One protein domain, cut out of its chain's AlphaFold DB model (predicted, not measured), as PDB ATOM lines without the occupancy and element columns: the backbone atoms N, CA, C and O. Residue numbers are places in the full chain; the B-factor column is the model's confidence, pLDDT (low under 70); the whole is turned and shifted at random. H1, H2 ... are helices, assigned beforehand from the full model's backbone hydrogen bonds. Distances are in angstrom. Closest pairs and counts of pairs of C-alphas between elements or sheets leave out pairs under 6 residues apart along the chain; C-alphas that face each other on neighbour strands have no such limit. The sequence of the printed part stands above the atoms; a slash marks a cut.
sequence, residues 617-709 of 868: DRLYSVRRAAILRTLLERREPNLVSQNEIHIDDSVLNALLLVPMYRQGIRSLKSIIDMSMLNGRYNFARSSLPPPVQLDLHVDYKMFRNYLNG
ATOM      1  N   ASP A 617       2.357  -5.360  19.851       84.27
ATOM      2  CA  ASP A 617       1.943  -4.089  20.453       84.27
ATOM      3  C   ASP A 617       1.769  -4.240  21.972       84.27
ATOM      4  O   ASP A 617       0.766  -4.777  22.448       84.27
ATOM      5  N   ARG A 618       2.775  -3.801  22.734       80.25
ATOM      6  CA  ARG A 618       2.789  -3.833  24.206       80.25
ATOM      7  C   ARG A 618       2.006  -2.674  24.831       80.25
ATOM      8  O   ARG A 618       1.590  -2.775  25.979       80.25
ATOM      9  N   LEU A 619       1.751  -1.608  24.071       85.63
ATOM     10  CA  LEU A 619       1.175  -0.347  24.555       85.63
ATOM     11  C   LEU A 619      -0.350  -0.278  24.445       85.63
ATOM     12  O   LEU A 619      -0.961   0.720  24.836       85.63
ATOM     13  N   TYR A 620      -0.994  -1.323  23.928       91.88
ATOM     14  CA  TYR A 620      -2.448  -1.347  23.784       91.88
ATOM     15  C   TYR A 620      -3.186  -1.111  25.109       91.88
ATOM     16  O   TYR A 620      -4.223  -0.449  25.105       91.88
ATOM     17  N   SER A 621      -2.650  -1.597  26.236       92.30
ATOM     18  CA  SER A 621      -3.213  -1.370  27.572       92.30
ATOM     19  C   SER A 621      -3.155   0.111  27.956       92.30
ATOM     20  O   SER A 621      -4.143   0.649  28.448       92.30
ATOM     21  N   VAL A 622      -2.039   0.786  27.667       91.08
ATOM     22  CA  VAL A 622      -1.817   2.218  27.927       91.08
ATOM     23  C   VAL A 622      -2.779   3.070  27.099       91.08
ATOM     24  O   VAL A 622      -3.520   3.886  27.652       91.08
ATOM     25  N   ARG A 623      -2.864   2.826  25.782       92.32
ATOM     26  CA  ARG A 623      -3.835   3.520  24.913       92.32
ATOM     27  C   ARG A 623      -5.269   3.285  25.383       92.32
ATOM     28  O   ARG A 623      -6.082   4.209  25.431       92.32
ATOM     29  N   ARG A 624      -5.588   2.045  25.761       95.45
ATOM     30  CA  ARG A 624      -6.915   1.682  26.258       95.45
ATOM     31  C   ARG A 624      -7.241   2.345  27.589       95.45
ATOM     32  O   ARG A 624      -8.391   2.734  27.761       95.45
ATOM     33  N   ALA A 625      -6.276   2.512  28.488       95.14
ATOM     34  CA  ALA A 625      -6.484   3.182  29.767       95.14
ATOM     35  C   ALA A 625      -6.997   4.613  29.598       95.14
ATOM     36  O   ALA A 625      -7.972   4.982  30.246       95.14
ATOM     37  N   ALA A 626      -6.417   5.392  28.681       93.59
ATOM     38  CA  ALA A 626      -6.880   6.757  28.430       93.59
ATOM     39  C   ALA A 626      -8.282   6.810  27.799       93.59
ATOM     40  O   ALA A 626      -9.111   7.641  28.184       93.59
ATOM     41  N   ILE A 627      -8.581   5.886  26.876       95.50
ATOM     42  CA  ILE A 627      -9.930   5.740  26.307       95.50
ATOM     43  C   ILE A 627     -10.925   5.383  27.415       95.50
ATOM     44  O   ILE A 627     -11.973   6.013  27.540       95.50
ATOM     45  N   LEU A 628     -10.598   4.379  28.227       96.61
ATOM     46  CA  LEU A 628     -11.458   3.861  29.280       96.61
ATOM     47  C   LEU A 628     -11.707   4.907  30.369       96.61
ATOM     48  O   LEU A 628     -12.860   5.093  30.747       96.61
ATOM     49  N   ARG A 629     -10.677   5.644  30.798       95.40
ATOM     50  CA  ARG A 629     -10.824   6.780  31.717       95.40
ATOM     51  C   ARG A 629     -11.843   7.785  31.189       95.40
ATOM     52  O   ARG A 629     -12.826   8.063  31.864       95.40
ATOM     53  N   THR A 630     -11.669   8.233  29.946       93.73
ATOM     54  CA  THR A 630     -12.586   9.192  29.304       93.73
ATOM     55  C   THR A 630     -14.024   8.663  29.246       93.73
ATOM     56  O   THR A 630     -14.980   9.417  29.433       93.73
ATOM     57  N   LEU A 631     -14.208   7.369  28.968       95.71
ATOM     58  CA  LEU A 631     -15.534   6.750  28.928       95.71
ATOM     59  C   LEU A 631     -16.169   6.636  30.323       95.71
ATOM     60  O   LEU A 631     -17.367   6.879  30.447       95.71
ATOM     61  N   LEU A 632     -15.388   6.298  31.353       96.74
ATOM     62  CA  LEU A 632     -15.861   6.179  32.735       96.74
ATOM     63  C   LEU A 632     -16.227   7.539  33.333       96.74
ATOM     64  O   LEU A 632     -17.339   7.679  33.836       96.74
ATOM     65  N   GLU A 633     -15.360   8.550  33.195       94.38
ATOM     66  CA  GLU A 633     -15.616   9.921  33.674       94.38
ATOM     67  C   GLU A 633     -16.914  10.492  33.090       94.38
ATOM     68  O   GLU A 633     -17.686  11.153  33.783       94.38
ATOM     69  N   ARG A 634     -17.186  10.209  31.810       94.34
ATOM     70  CA  ARG A 634     -18.429  10.628  31.147       94.34
ATOM     71  C   ARG A 634     -19.647   9.814  31.579       94.34
ATOM     72  O   ARG A 634     -20.749  10.355  31.574       94.34
ATOM     73  N   ARG A 635     -19.479   8.517  31.857       95.53
ATOM     74  CA  ARG A 635     -20.589   7.616  32.204       95.53
ATOM     75  C   ARG A 635     -21.091   7.858  33.619       95.53
ATOM     76  O   ARG A 635     -22.304   7.842  33.819       95.53
ATOM     77  N   GLU A 636     -20.173   8.011  34.566       96.63
ATOM     78  CA  GLU A 636     -20.482   8.177  35.983       96.63
ATOM     79  C   GLU A 636     -19.396   9.025  36.669       96.63
ATOM     80  O   GLU A 636     -18.371   8.493  37.103       96.63
ATOM     81  N   PRO A 637     -19.616  10.346  36.797       95.47
ATOM     82  CA  PRO A 637     -18.676  11.246  37.462       95.47
ATOM     83  C   PRO A 637     -18.415  10.896  38.933       95.47
ATOM     84  O   PRO A 637     -17.334  11.196  39.431       95.47
ATOM     85  N   ASN A 638     -19.357  10.232  39.623       96.22
ATOM     86  CA  ASN A 638     -19.192   9.843  41.032       96.22
ATOM     87  C   ASN A 638     -18.102   8.782  41.249       96.22
ATOM     88  O   ASN A 638     -17.658   8.593  42.380       96.22
ATOM     89  N   LEU A 639     -17.639   8.109  40.188       96.29
ATOM     90  CA  LEU A 639     -16.476   7.221  40.267       96.29
ATOM     91  C   LEU A 639     -15.171   7.985  40.524       96.29
ATOM     92  O   LEU A 639     -14.191   7.360  40.928       96.29
ATOM     93  N   VAL A 640     -15.145   9.297  40.261       94.67
ATOM     94  CA  VAL A 640     -13.974  10.154  40.446       94.67
ATOM     95  C   VAL A 640     -14.024  10.808  41.827       94.67
ATOM     96  O   VAL A 640     -14.876  11.656  42.090       94.67
ATOM     97  N   SER A 641     -13.065  10.485  42.693       92.26
ATOM     98  CA  SER A 641     -12.839  11.169  43.971       92.26
ATOM     99  C   SER A 641     -11.399  11.652  44.035       92.26
ATOM    100  O   SER A 641     -10.487  10.896  43.737       92.26
ATOM    101  N   GLN A 642     -11.170  12.918  44.395       88.68
ATOM    102  CA  GLN A 642      -9.814  13.490  44.468       88.68
ATOM    103  C   GLN A 642      -8.973  13.260  43.188       88.68
ATOM    104  O   GLN A 642      -7.767  13.065  43.259       88.68
ATOM    105  N   ASN A 643      -9.616  13.309  42.011       88.65
ATOM    106  CA  ASN A 643      -9.032  13.011  40.691       88.65
ATOM    107  C   ASN A 643      -8.682  11.524  40.433       88.65
ATOM    108  O   ASN A 643      -8.188  11.188  39.352       88.65
ATOM    109  N   GLU A 644      -9.014  10.631  41.367       93.53
ATOM    110  CA  GLU A 644      -8.840   9.187  41.244       93.53
ATOM    111  C   GLU A 644     -10.133   8.457  40.857       93.53
ATOM    112  O   GLU A 644     -11.186   8.700  41.439       93.53
ATOM    113  N   ILE A 645     -10.060   7.536  39.887       95.79
ATOM    114  CA  ILE A 645     -11.167   6.628  39.544       95.79
ATOM    115  C   ILE A 645     -11.115   5.379  40.419       95.79
ATOM    116  O   ILE A 645     -10.159   4.599  40.349       95.79
ATOM    117  N   HIS A 646     -12.195   5.130  41.156       96.68
ATOM    118  CA  HIS A 646     -12.363   3.918  41.952       96.68
ATOM    119  C   HIS A 646     -12.963   2.774  41.122       96.68
ATOM    120  O   HIS A 646     -14.104   2.828  40.649       96.68
ATOM    121  N   ILE A 647     -12.167   1.723  40.941       97.06
ATOM    122  CA  ILE A 647     -12.517   0.511  40.200       97.06
ATOM    123  C   ILE A 647     -11.805  -0.694  40.815       97.06
ATOM    124  O   ILE A 647     -10.606  -0.629  41.115       97.06
ATOM    125  N   ASP A 648     -12.532  -1.804  40.948       95.38
ATOM    126  CA  ASP A 648     -11.975  -3.073  41.416       95.38
ATOM    127  C   ASP A 648     -10.825  -3.529  40.503       95.38
ATOM    128  O   ASP A 648     -10.963  -3.557  39.275       95.38
ATOM    129  N   ASP A 649      -9.712  -3.985  41.088       91.57
ATOM    130  CA  ASP A 649      -8.540  -4.440  40.323       91.57
ATOM    131  C   ASP A 649      -8.849  -5.593  39.363       91.57
ATOM    132  O   ASP A 649      -8.297  -5.653  38.265       91.57
ATOM    133  N   SER A 650      -9.781  -6.475  39.734       92.11
ATOM    134  CA  SER A 650     -10.243  -7.558  38.859       92.11
ATOM    135  C   SER A 650     -10.926  -7.026  37.598       92.11
ATOM    136  O   SER A 650     -10.622  -7.461  36.488       92.11
ATOM    137  N   VAL A 651     -11.825  -6.051  37.750       96.46
ATOM    138  CA  VAL A 651     -12.532  -5.419  36.629       96.46
ATOM    139  C   VAL A 651     -11.548  -4.644  35.763       96.46
ATOM    140  O   VAL A 651     -11.569  -4.763  34.535       96.46
ATOM    141  N   LEU A 652     -10.647  -3.899  36.404       96.26
ATOM    142  CA  LEU A 652      -9.617  -3.122  35.732       96.26
ATOM    143  C   LEU A 652      -8.691  -4.011  34.891       96.26
ATOM    144  O   LEU A 652      -8.455  -3.697  33.724       96.26
ATOM    145  N   ASN A 653      -8.234  -5.148  35.433       93.91
ATOM    146  CA  ASN A 653      -7.459  -6.155  34.695       93.91
ATOM    147  C   ASN A 653      -8.169  -6.576  33.413       93.91
ATOM    148  O   ASN A 653      -7.592  -6.526  32.327       93.91
ATOM    149  N   ALA A 654      -9.427  -6.994  33.542       95.95
ATOM    150  CA  ALA A 654     -10.185  -7.539  32.429       95.95
ATOM    151  C   ALA A 654     -10.423  -6.501  31.335       95.95
ATOM    152  O   ALA A 654     -10.239  -6.798  30.153       95.95
ATOM    153  N   LEU A 655     -10.758  -5.268  31.721       97.35
ATOM    154  CA  LEU A 655     -10.943  -4.186  30.766       97.35
ATOM    155  C   LEU A 655      -9.619  -3.774  30.099       97.35
ATOM    156  O   LEU A 655      -9.590  -3.550  28.892       97.35
ATOM    157  N   LEU A 656      -8.504  -3.711  30.829       95.73
ATOM    158  CA  LEU A 656      -7.222  -3.266  30.267       95.73
ATOM    159  C   LEU A 656      -6.507  -4.321  29.420       95.73
ATOM    160  O   LEU A 656      -5.891  -3.960  28.418       95.73
ATOM    161  N   LEU A 657      -6.583  -5.597  29.803       93.77
ATOM    162  CA  LEU A 657      -5.670  -6.636  29.310       93.77
ATOM    163  C   LEU A 657      -6.311  -7.644  28.349       93.77
ATOM    164  O   LEU A 657      -5.600  -8.393  27.682       93.77
ATOM    165  N   VAL A 658      -7.644  -7.657  28.202       94.91
ATOM    166  CA  VAL A 658      -8.275  -8.499  27.173       94.91
ATOM    167  C   VAL A 658      -7.732  -8.111  25.782       94.91
ATOM    168  O   VAL A 658      -7.750  -6.934  25.440       94.91
ATOM    169  N   PRO A 659      -7.232  -9.018  24.929       92.86
ATOM    170  CA  PRO A 659      -6.544  -8.631  23.694       92.86
ATOM    171  C   PRO A 659      -7.410  -7.851  22.696       92.86
ATOM    172  O   PRO A 659      -6.903  -6.971  21.996       92.86
ATOM    173  N   MET A 660      -8.712  -8.152  22.624       95.43
ATOM    174  CA  MET A 660      -9.579  -7.646  21.562       95.43
ATOM    175  C   MET A 660     -11.015  -7.366  22.021       95.43
ATOM    176  O   MET A 660     -11.688  -8.227  22.582       95.43
ATOM    177  N   TYR A 661     -11.502  -6.182  21.650       97.51
ATOM    178  CA  TYR A 661     -12.908  -5.797  21.573       97.51
ATOM    179  C   TYR A 661     -13.394  -5.916  20.128       97.51
ATOM    180  O   TYR A 661     -12.807  -5.308  19.222       97.51
ATOM    181  N   ARG A 662     -14.475  -6.668  19.897       96.05
ATOM    182  CA  ARG A 662     -14.932  -7.062  18.547       96.05
ATOM    183  C   ARG A 662     -15.191  -5.871  17.608       96.05
ATOM    184  O   ARG A 662     -14.936  -5.968  16.413       96.05
ATOM    185  N   GLN A 663     -15.664  -4.739  18.133       95.50
ATOM    186  CA  GLN A 663     -15.932  -3.490  17.399       95.50
ATOM    187  C   GLN A 663     -15.141  -2.291  17.968       95.50
ATOM    188  O   GLN A 663     -15.574  -1.137  17.863       95.50
ATOM    189  N   GLY A 664     -13.976  -2.552  18.574       95.29
ATOM    190  CA  GLY A 664     -13.078  -1.524  19.108       95.29
ATOM    191  C   GLY A 664     -13.724  -0.692  20.221       95.29
ATOM    192  O   GLY A 664     -14.358  -1.232  21.127       95.29
ATOM    193  N   ILE A 665     -13.592   0.638  20.143       96.62
ATOM    194  CA  ILE A 665     -14.091   1.571  21.174       96.62
ATOM    195  C   ILE A 665     -15.608   1.448  21.363       96.62
ATOM    196  O   ILE A 665     -16.100   1.662  22.465       96.62
ATOM    197  N   ARG A 666     -16.360   1.067  20.319       96.00
ATOM    198  CA  ARG A 666     -17.818   0.906  20.418       96.00
ATOM    199  C   ARG A 666     -18.192  -0.203  21.396       96.00
ATOM    200  O   ARG A 666     -19.032   0.030  22.251       96.00
ATOM    201  N   SER A 667     -17.535  -1.362  21.319       97.93
ATOM    202  CA  SER A 667     -17.793  -2.469  22.250       97.93
ATOM    203  C   SER A 667     -17.372  -2.115  23.673       97.93
ATOM    204  O   SER A 667     -18.094  -2.422  24.615       97.93
ATOM    205  N   LEU A 668     -16.231  -1.431  23.829       96.75
ATOM    206  CA  LEU A 668     -15.777  -0.944  25.134       96.75
ATOM    207  C   LEU A 668     -16.803   0.014  25.754       96.75
ATOM    208  O   LEU A 668     -17.193  -0.160  26.905       96.75
ATOM    209  N   LYS A 669     -17.297   0.979  24.966       97.68
ATOM    210  CA  LYS A 669     -18.363   1.898  25.377       97.68
ATOM    211  C   LYS A 669     -19.640   1.142  25.748       97.68
ATOM    212  O   LYS A 669     -20.196   1.415  26.802       97.68
ATOM    213  N   SER A 670     -20.077   0.173  24.942       97.96
ATOM    214  CA  SER A 670     -21.281  -0.617  25.229       97.96
ATOM    215  C   SER A 670     -21.181  -1.394  26.543       97.96
ATOM    216  O   SER A 670     -22.140  -1.398  27.309       97.96
ATOM    217  N   ILE A 671     -20.028  -2.000  26.850       98.17
ATOM    218  CA  ILE A 671     -19.811  -2.680  28.140       98.17
ATOM    219  C   ILE A 671     -19.981  -1.700  29.307       98.17
ATOM    220  O   ILE A 671     -20.659  -2.021  30.283       98.17
ATOM    221  N   ILE A 672     -19.408  -0.499  29.199       97.73
ATOM    222  CA  ILE A 672     -19.508   0.547  30.229       97.73
ATOM    223  C   ILE A 672     -20.945   1.076  30.349       97.73
ATOM    224  O   ILE A 672     -21.455   1.230  31.455       97.73
ATOM    225  N   ASP A 673     -21.627   1.313  29.227       97.49
ATOM    226  CA  ASP A 673     -23.009   1.804  29.206       97.49
ATOM    227  C   ASP A 673     -23.967   0.813  29.891       97.49
ATOM    228  O   ASP A 673     -24.810   1.227  30.691       97.49
ATOM    229  N   MET A 674     -23.797  -0.487  29.616       97.44
ATOM    230  CA  MET A 674     -24.583  -1.581  30.202       97.44
ATOM    231  C   MET A 674     -24.211  -1.903  31.654       97.44
ATOM    232  O   MET A 674     -24.945  -2.635  32.318       97.44
ATOM    233  N   SER A 675     -23.080  -1.396  32.152       97.83
ATOM    234  CA  SER A 675     -22.670  -1.617  33.538       97.83
ATOM    235  C   SER A 675     -23.579  -0.847  34.505       97.83
ATOM    236  O   SER A 675     -23.968   0.299  34.251       97.83
ATOM    237  N   MET A 676     -23.908  -1.459  35.645       97.28
ATOM    238  CA  MET A 676     -24.772  -0.874  36.681       97.28
ATOM    239  C   MET A 676     -24.001   0.142  37.538       97.28
ATOM    240  O   MET A 676     -23.618  -0.148  38.677       97.28
ATOM    241  N   LEU A 677     -23.748   1.324  36.965       96.64
ATOM    242  CA  LEU A 677     -22.896   2.367  37.554       96.64
ATOM    243  C   LEU A 677     -23.651   3.567  38.137       96.64
ATOM    244  O   LEU A 677     -23.047   4.304  38.900       96.64
ATOM    245  N   ASN A 678     -24.946   3.741  37.844       95.14
ATOM    246  CA  ASN A 678     -25.709   4.915  38.284       95.14
ATOM    247  C   ASN A 678     -25.545   5.178  39.797       95.14
ATOM    248  O   ASN A 678     -25.936   4.342  40.618       95.14
ATOM    249  N   GLY A 679     -24.991   6.340  40.155       94.16
ATOM    250  CA  GLY A 679     -24.799   6.777  41.544       94.16
ATOM    251  C   GLY A 679     -23.776   5.958  42.343       94.16
ATOM    252  O   GLY A 679     -23.772   6.012  43.575       94.16
ATOM    253  N   ARG A 680     -22.937   5.155  41.678       95.11
ATOM    254  CA  ARG A 680     -21.877   4.370  42.322       95.11
ATOM    255  C   ARG A 680     -20.605   5.202  42.474       95.11
ATOM    256  O   ARG A 680     -20.229   5.942  41.575       95.11
ATOM    257  N   TYR A 681     -19.907   4.969  43.582       95.40
ATOM    258  CA  TYR A 681     -18.588   5.539  43.873       95.40
ATOM    259  C   TYR A 681     -17.436   4.556  43.628       95.40
ATOM    260  O   TYR A 681     -16.285   4.914  43.813       95.40
ATOM    261  N   ASN A 682     -17.735   3.308  43.250       96.46
ATOM    262  CA  ASN A 682     -16.750   2.293  42.879       96.46
ATOM    263  C   ASN A 682     -17.319   1.403  41.767       96.46
ATOM    264  O   ASN A 682     -18.472   0.961  41.855       96.46
ATOM    265  N   PHE A 683     -16.513   1.103  40.750       97.55
ATOM    266  CA  PHE A 683     -16.863   0.117  39.733       97.55
ATOM    267  C   PHE A 683     -16.519  -1.290  40.238       97.55
ATOM    268  O   PHE A 683     -15.435  -1.823  39.995       97.55
ATOM    269  N   ALA A 684     -17.501  -1.894  40.909       96.57
ATOM    270  CA  ALA A 684     -17.406  -3.243  41.441       96.57
ATOM    271  C   ALA A 684     -17.577  -4.334  40.367       96.57
ATOM    272  O   ALA A 684     -18.295  -4.148  39.378       96.57
ATOM    273  N   ARG A 685     -17.030  -5.535  40.602       95.06
ATOM    274  CA  ARG A 685     -17.231  -6.709  39.721       95.06
ATOM    275  C   ARG A 685     -18.706  -7.055  39.501       95.06
ATOM    276  O   ARG A 685     -19.063  -7.504  38.415       95.06
ATOM    277  N   SER A 686     -19.566  -6.820  40.493       94.84
ATOM    278  CA  SER A 686     -21.018  -7.039  40.398       94.84
ATOM    279  C   SER A 686     -21.751  -6.023  39.515       94.84
ATOM    280  O   SER A 686     -22.884  -6.284  39.119       94.84
ATOM    281  N   SER A 687     -21.122  -4.892  39.177       96.96
ATOM    282  CA  SER A 687     -21.683  -3.904  38.248       96.96
ATOM    283  C   SER A 687     -21.500  -4.291  36.780       96.96
ATOM    284  O   SER A 687     -22.108  -3.651  35.922       96.96
ATOM    285  N   LEU A 688     -20.673  -5.296  36.467       97.81
ATOM    286  CA  LEU A 688     -20.451  -5.736  35.091       97.81
ATOM    287  C   LEU A 688     -21.721  -6.345  34.466       97.81
ATOM    288  O   LEU A 688     -22.515  -6.975  35.168       97.81
ATOM    289  N   PRO A 689     -21.897  -6.228  33.135       97.57
ATOM    290  CA  PRO A 689     -22.980  -6.898  32.428       97.57
ATOM    291  C   PRO A 689     -22.929  -8.429  32.587       97.57
ATOM    292  O   PRO A 689     -21.852  -8.997  32.804       97.57
ATOM    293  N   PRO A 690     -24.064  -9.130  32.406       96.62
ATOM    294  CA  PRO A 690     -24.093 -10.590  32.424       96.62
ATOM    295  C   PRO A 690     -23.152 -11.216  31.375       96.62
ATOM    296  O   PRO A 690     -22.960 -10.628  30.307       96.62
ATOM    297  N   PRO A 691     -22.637 -12.442  31.602       96.78
ATOM    298  CA  PRO A 691     -21.680 -13.110  30.711       96.78
ATOM    299  C   PRO A 691     -22.053 -13.115  29.223       96.78
ATOM    300  O   PRO A 691     -21.218 -12.819  28.377       96.78
ATOM    301  N   VAL A 692     -23.321 -13.392  28.903       96.41
ATOM    302  CA  VAL A 692     -23.823 -13.429  27.517       96.41
ATOM    303  C   VAL A 692     -23.757 -12.048  26.853       96.41
ATOM    304  O   VAL A 692     -23.456 -11.952  25.670       96.41
ATOM    305  N   GLN A 693     -23.991 -10.973  27.614       97.02
ATOM    306  CA  GLN A 693     -23.902  -9.598  27.109       97.02
ATOM    307  C   GLN A 693     -22.449  -9.141  26.957       97.02
ATOM    308  O   GLN A 693     -22.121  -8.423  26.013       97.02
ATOM    309  N   LEU A 694     -21.557  -9.581  27.852       97.64
ATOM    310  CA  LEU A 694     -20.117  -9.367  27.690       97.64
ATOM    311  C   LEU A 694     -19.594 -10.055  26.418       97.64
ATOM    312  O   LEU A 694     -18.823  -9.447  25.675       97.64
ATOM    313  N   ASP A 695     -20.048 -11.278  26.125       97.80
ATOM    314  CA  ASP A 695     -19.542 -12.068  24.993       97.80
ATOM    315  C   ASP A 695     -19.857 -11.459  23.605       97.80
ATOM    316  O   ASP A 695     -19.104 -11.634  22.636       97.80
ATOM    317  N   LEU A 696     -20.915 -10.638  23.515       97.38
ATOM    318  CA  LEU A 696     -21.225  -9.831  22.321       97.38
ATOM    319  C   LEU A 696     -20.091  -8.867  21.943       97.38
ATOM    320  O   LEU A 696     -19.967  -8.455  20.787       97.38
ATOM    321  N   HIS A 697     -19.267  -8.489  22.919       98.03
ATOM    322  CA  HIS A 697     -18.296  -7.407  22.812       98.03
ATOM    323  C   HIS A 697     -16.846  -7.875  22.962       98.03
ATOM    324  O   HIS A 697     -15.957  -7.281  22.343       98.03
ATOM    325  N   VAL A 698     -16.611  -8.941  23.728       97.36
ATOM    326  CA  VAL A 698     -15.296  -9.547  24.001       97.36
ATOM    327  C   VAL A 698     -15.402 -11.072  24.010       97.36
ATOM    328  O   VAL A 698     -16.500 -11.604  24.053       97.36
ATOM    329  N   ASP A 699     -14.282 -11.792  23.976       97.23
ATOM    330  CA  ASP A 699     -14.280 -13.219  24.332       97.23
ATOM    331  C   ASP A 699     -14.480 -13.340  25.850       97.23
ATOM    332  O   ASP A 699     -13.590 -12.966  26.625       97.23
ATOM    333  N   TYR A 700     -15.647 -13.827  26.288       97.05
ATOM    334  CA  TYR A 700     -15.957 -13.891  27.716       97.05
ATOM    335  C   TYR A 700     -15.042 -14.854  28.483       97.05
ATOM    336  O   TYR A 700     -14.692 -14.568  29.630       97.05
ATOM    337  N   LYS A 701     -14.614 -15.971  27.880       94.82
ATOM    338  CA  LYS A 701     -13.716 -16.931  28.545       94.82
ATOM    339  C   LYS A 701     -12.387 -16.254  28.867       94.82
ATOM    340  O   LYS A 701     -11.903 -16.337  29.995       94.82
ATOM    341  N   MET A 702     -11.838 -15.528  27.900       93.89
ATOM    342  CA  MET A 702     -10.597 -14.787  28.082       93.89
ATOM    343  C   MET A 702     -10.769 -13.613  29.051       93.89
ATOM    344  O   MET A 702      -9.953 -13.434  29.952       93.89
ATOM    345  N   PHE A 703     -11.859 -12.852  28.922       95.86
ATOM    346  CA  PHE A 703     -12.192 -11.761  29.838       95.86
ATOM    347  C   PHE A 703     -12.302 -12.252  31.290       95.86
ATOM    348  O   PHE A 703     -11.762 -11.629  32.201       95.86
ATOM    349  N   ARG A 704     -12.936 -13.412  31.508       94.25
ATOM    350  CA  ARG A 704     -13.062 -14.053  32.822       94.25
ATOM    351  C   ARG A 704     -11.714 -14.451  33.415       94.25
ATOM    352  O   ARG A 704     -11.544 -14.301  34.621       94.25
ATOM    353  N   ASN A 705     -10.768 -14.917  32.601       90.49
ATOM    354  CA  ASN A 705      -9.418 -15.212  33.082       90.49
ATOM    355  C   ASN A 705      -8.750 -13.942  33.625       90.49
ATOM    356  O   ASN A 705      -8.253 -13.954  34.746       90.49
ATOM    357  N   TYR A 706      -8.853 -12.823  32.901       92.56
ATOM    358  CA  TYR A 706      -8.322 -11.540  33.368       92.56
ATOM    359  C   TYR A 706      -9.060 -10.967  34.590       92.56
ATOM    360  O   TYR A 706      -8.437 -10.297  35.412       92.56
ATOM    361  N   LEU A 707     -10.354 -11.272  34.775       91.87
ATOM    362  CA  LEU A 707     -11.066 -10.951  36.025       91.87
ATOM    363  C   LEU A 707     -10.470 -11.680  37.238       91.87
ATOM    364  O   LEU A 707     -10.629 -11.218  38.364       91.87
ATOM    365  N   ASN A 708      -9.831 -12.830  37.039       84.80
ATOM    366  CA  ASN A 708      -9.251 -13.613  38.127       84.80
ATOM    367  C   ASN A 708      -7.765 -13.292  38.370       84.80
ATOM    368  O   ASN A 708      -7.249 -13.630  39.429       84.80
ATOM    369  N   GLY A 709      -7.085 -12.624  37.433       80.07
ATOM    370  CA  GLY A 709      -5.674 -12.250  37.556       80.07
ATOM    371  C   GLY A 709      -4.991 -12.097  36.198       80.07
ATOM    372  O   GLY A 709      -5.620 -12.255  35.156       80.07
TER     373      GLY A 709
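This is residues 617 to 709 of the 868 residues of an uncharacterized protein of Fonsecaea pedrosoi CBS 271.37 (UniProt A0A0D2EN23). Helices H3, H1, H2 and H5 pack at steep angles, each on the next, in a curve that brings short H4 back near H3. The 93 printed residues hold five named helices, H1 to H5 in order, and no named strand: all helix. The whole is compact, with radius of gyration of the C-alphas 12.2 A and spans 32, 28 and 25 A.

Start at H1, residues 620 to 635: its residues 621 to 625 alone touch H2, residues 649 to 657, closest C-alphas Ser 621 and Leu 656, 5.2 A. H1 touches H3, residues 665 to 674, closest C-alphas Leu 631 and Lys 669, 6.6 A. H2 touches H5, residues 700 to 708, at a steep tilt of 46 degrees, closest C-alphas Ser 650 and Leu 707, 4.5 A. H4, residues 691 to 695, is close to H3 but not clearly touching, closest C-alphas Ile 671 and Leu 694, 6.7 A. In H1 to H5 every O i to N i+4 pair is within hydrogen-bond range.

Find C-alpha 620 at (-2.448, -1.347, 23.784); H1 runs 21.9 A. H5 ends at C-alpha 708, (-9.251, -13.613, 38.127).

The printed part has no cut. Links H1 to H2 and H3 to H4 are long. No printed residue is under 70 in pLDDT.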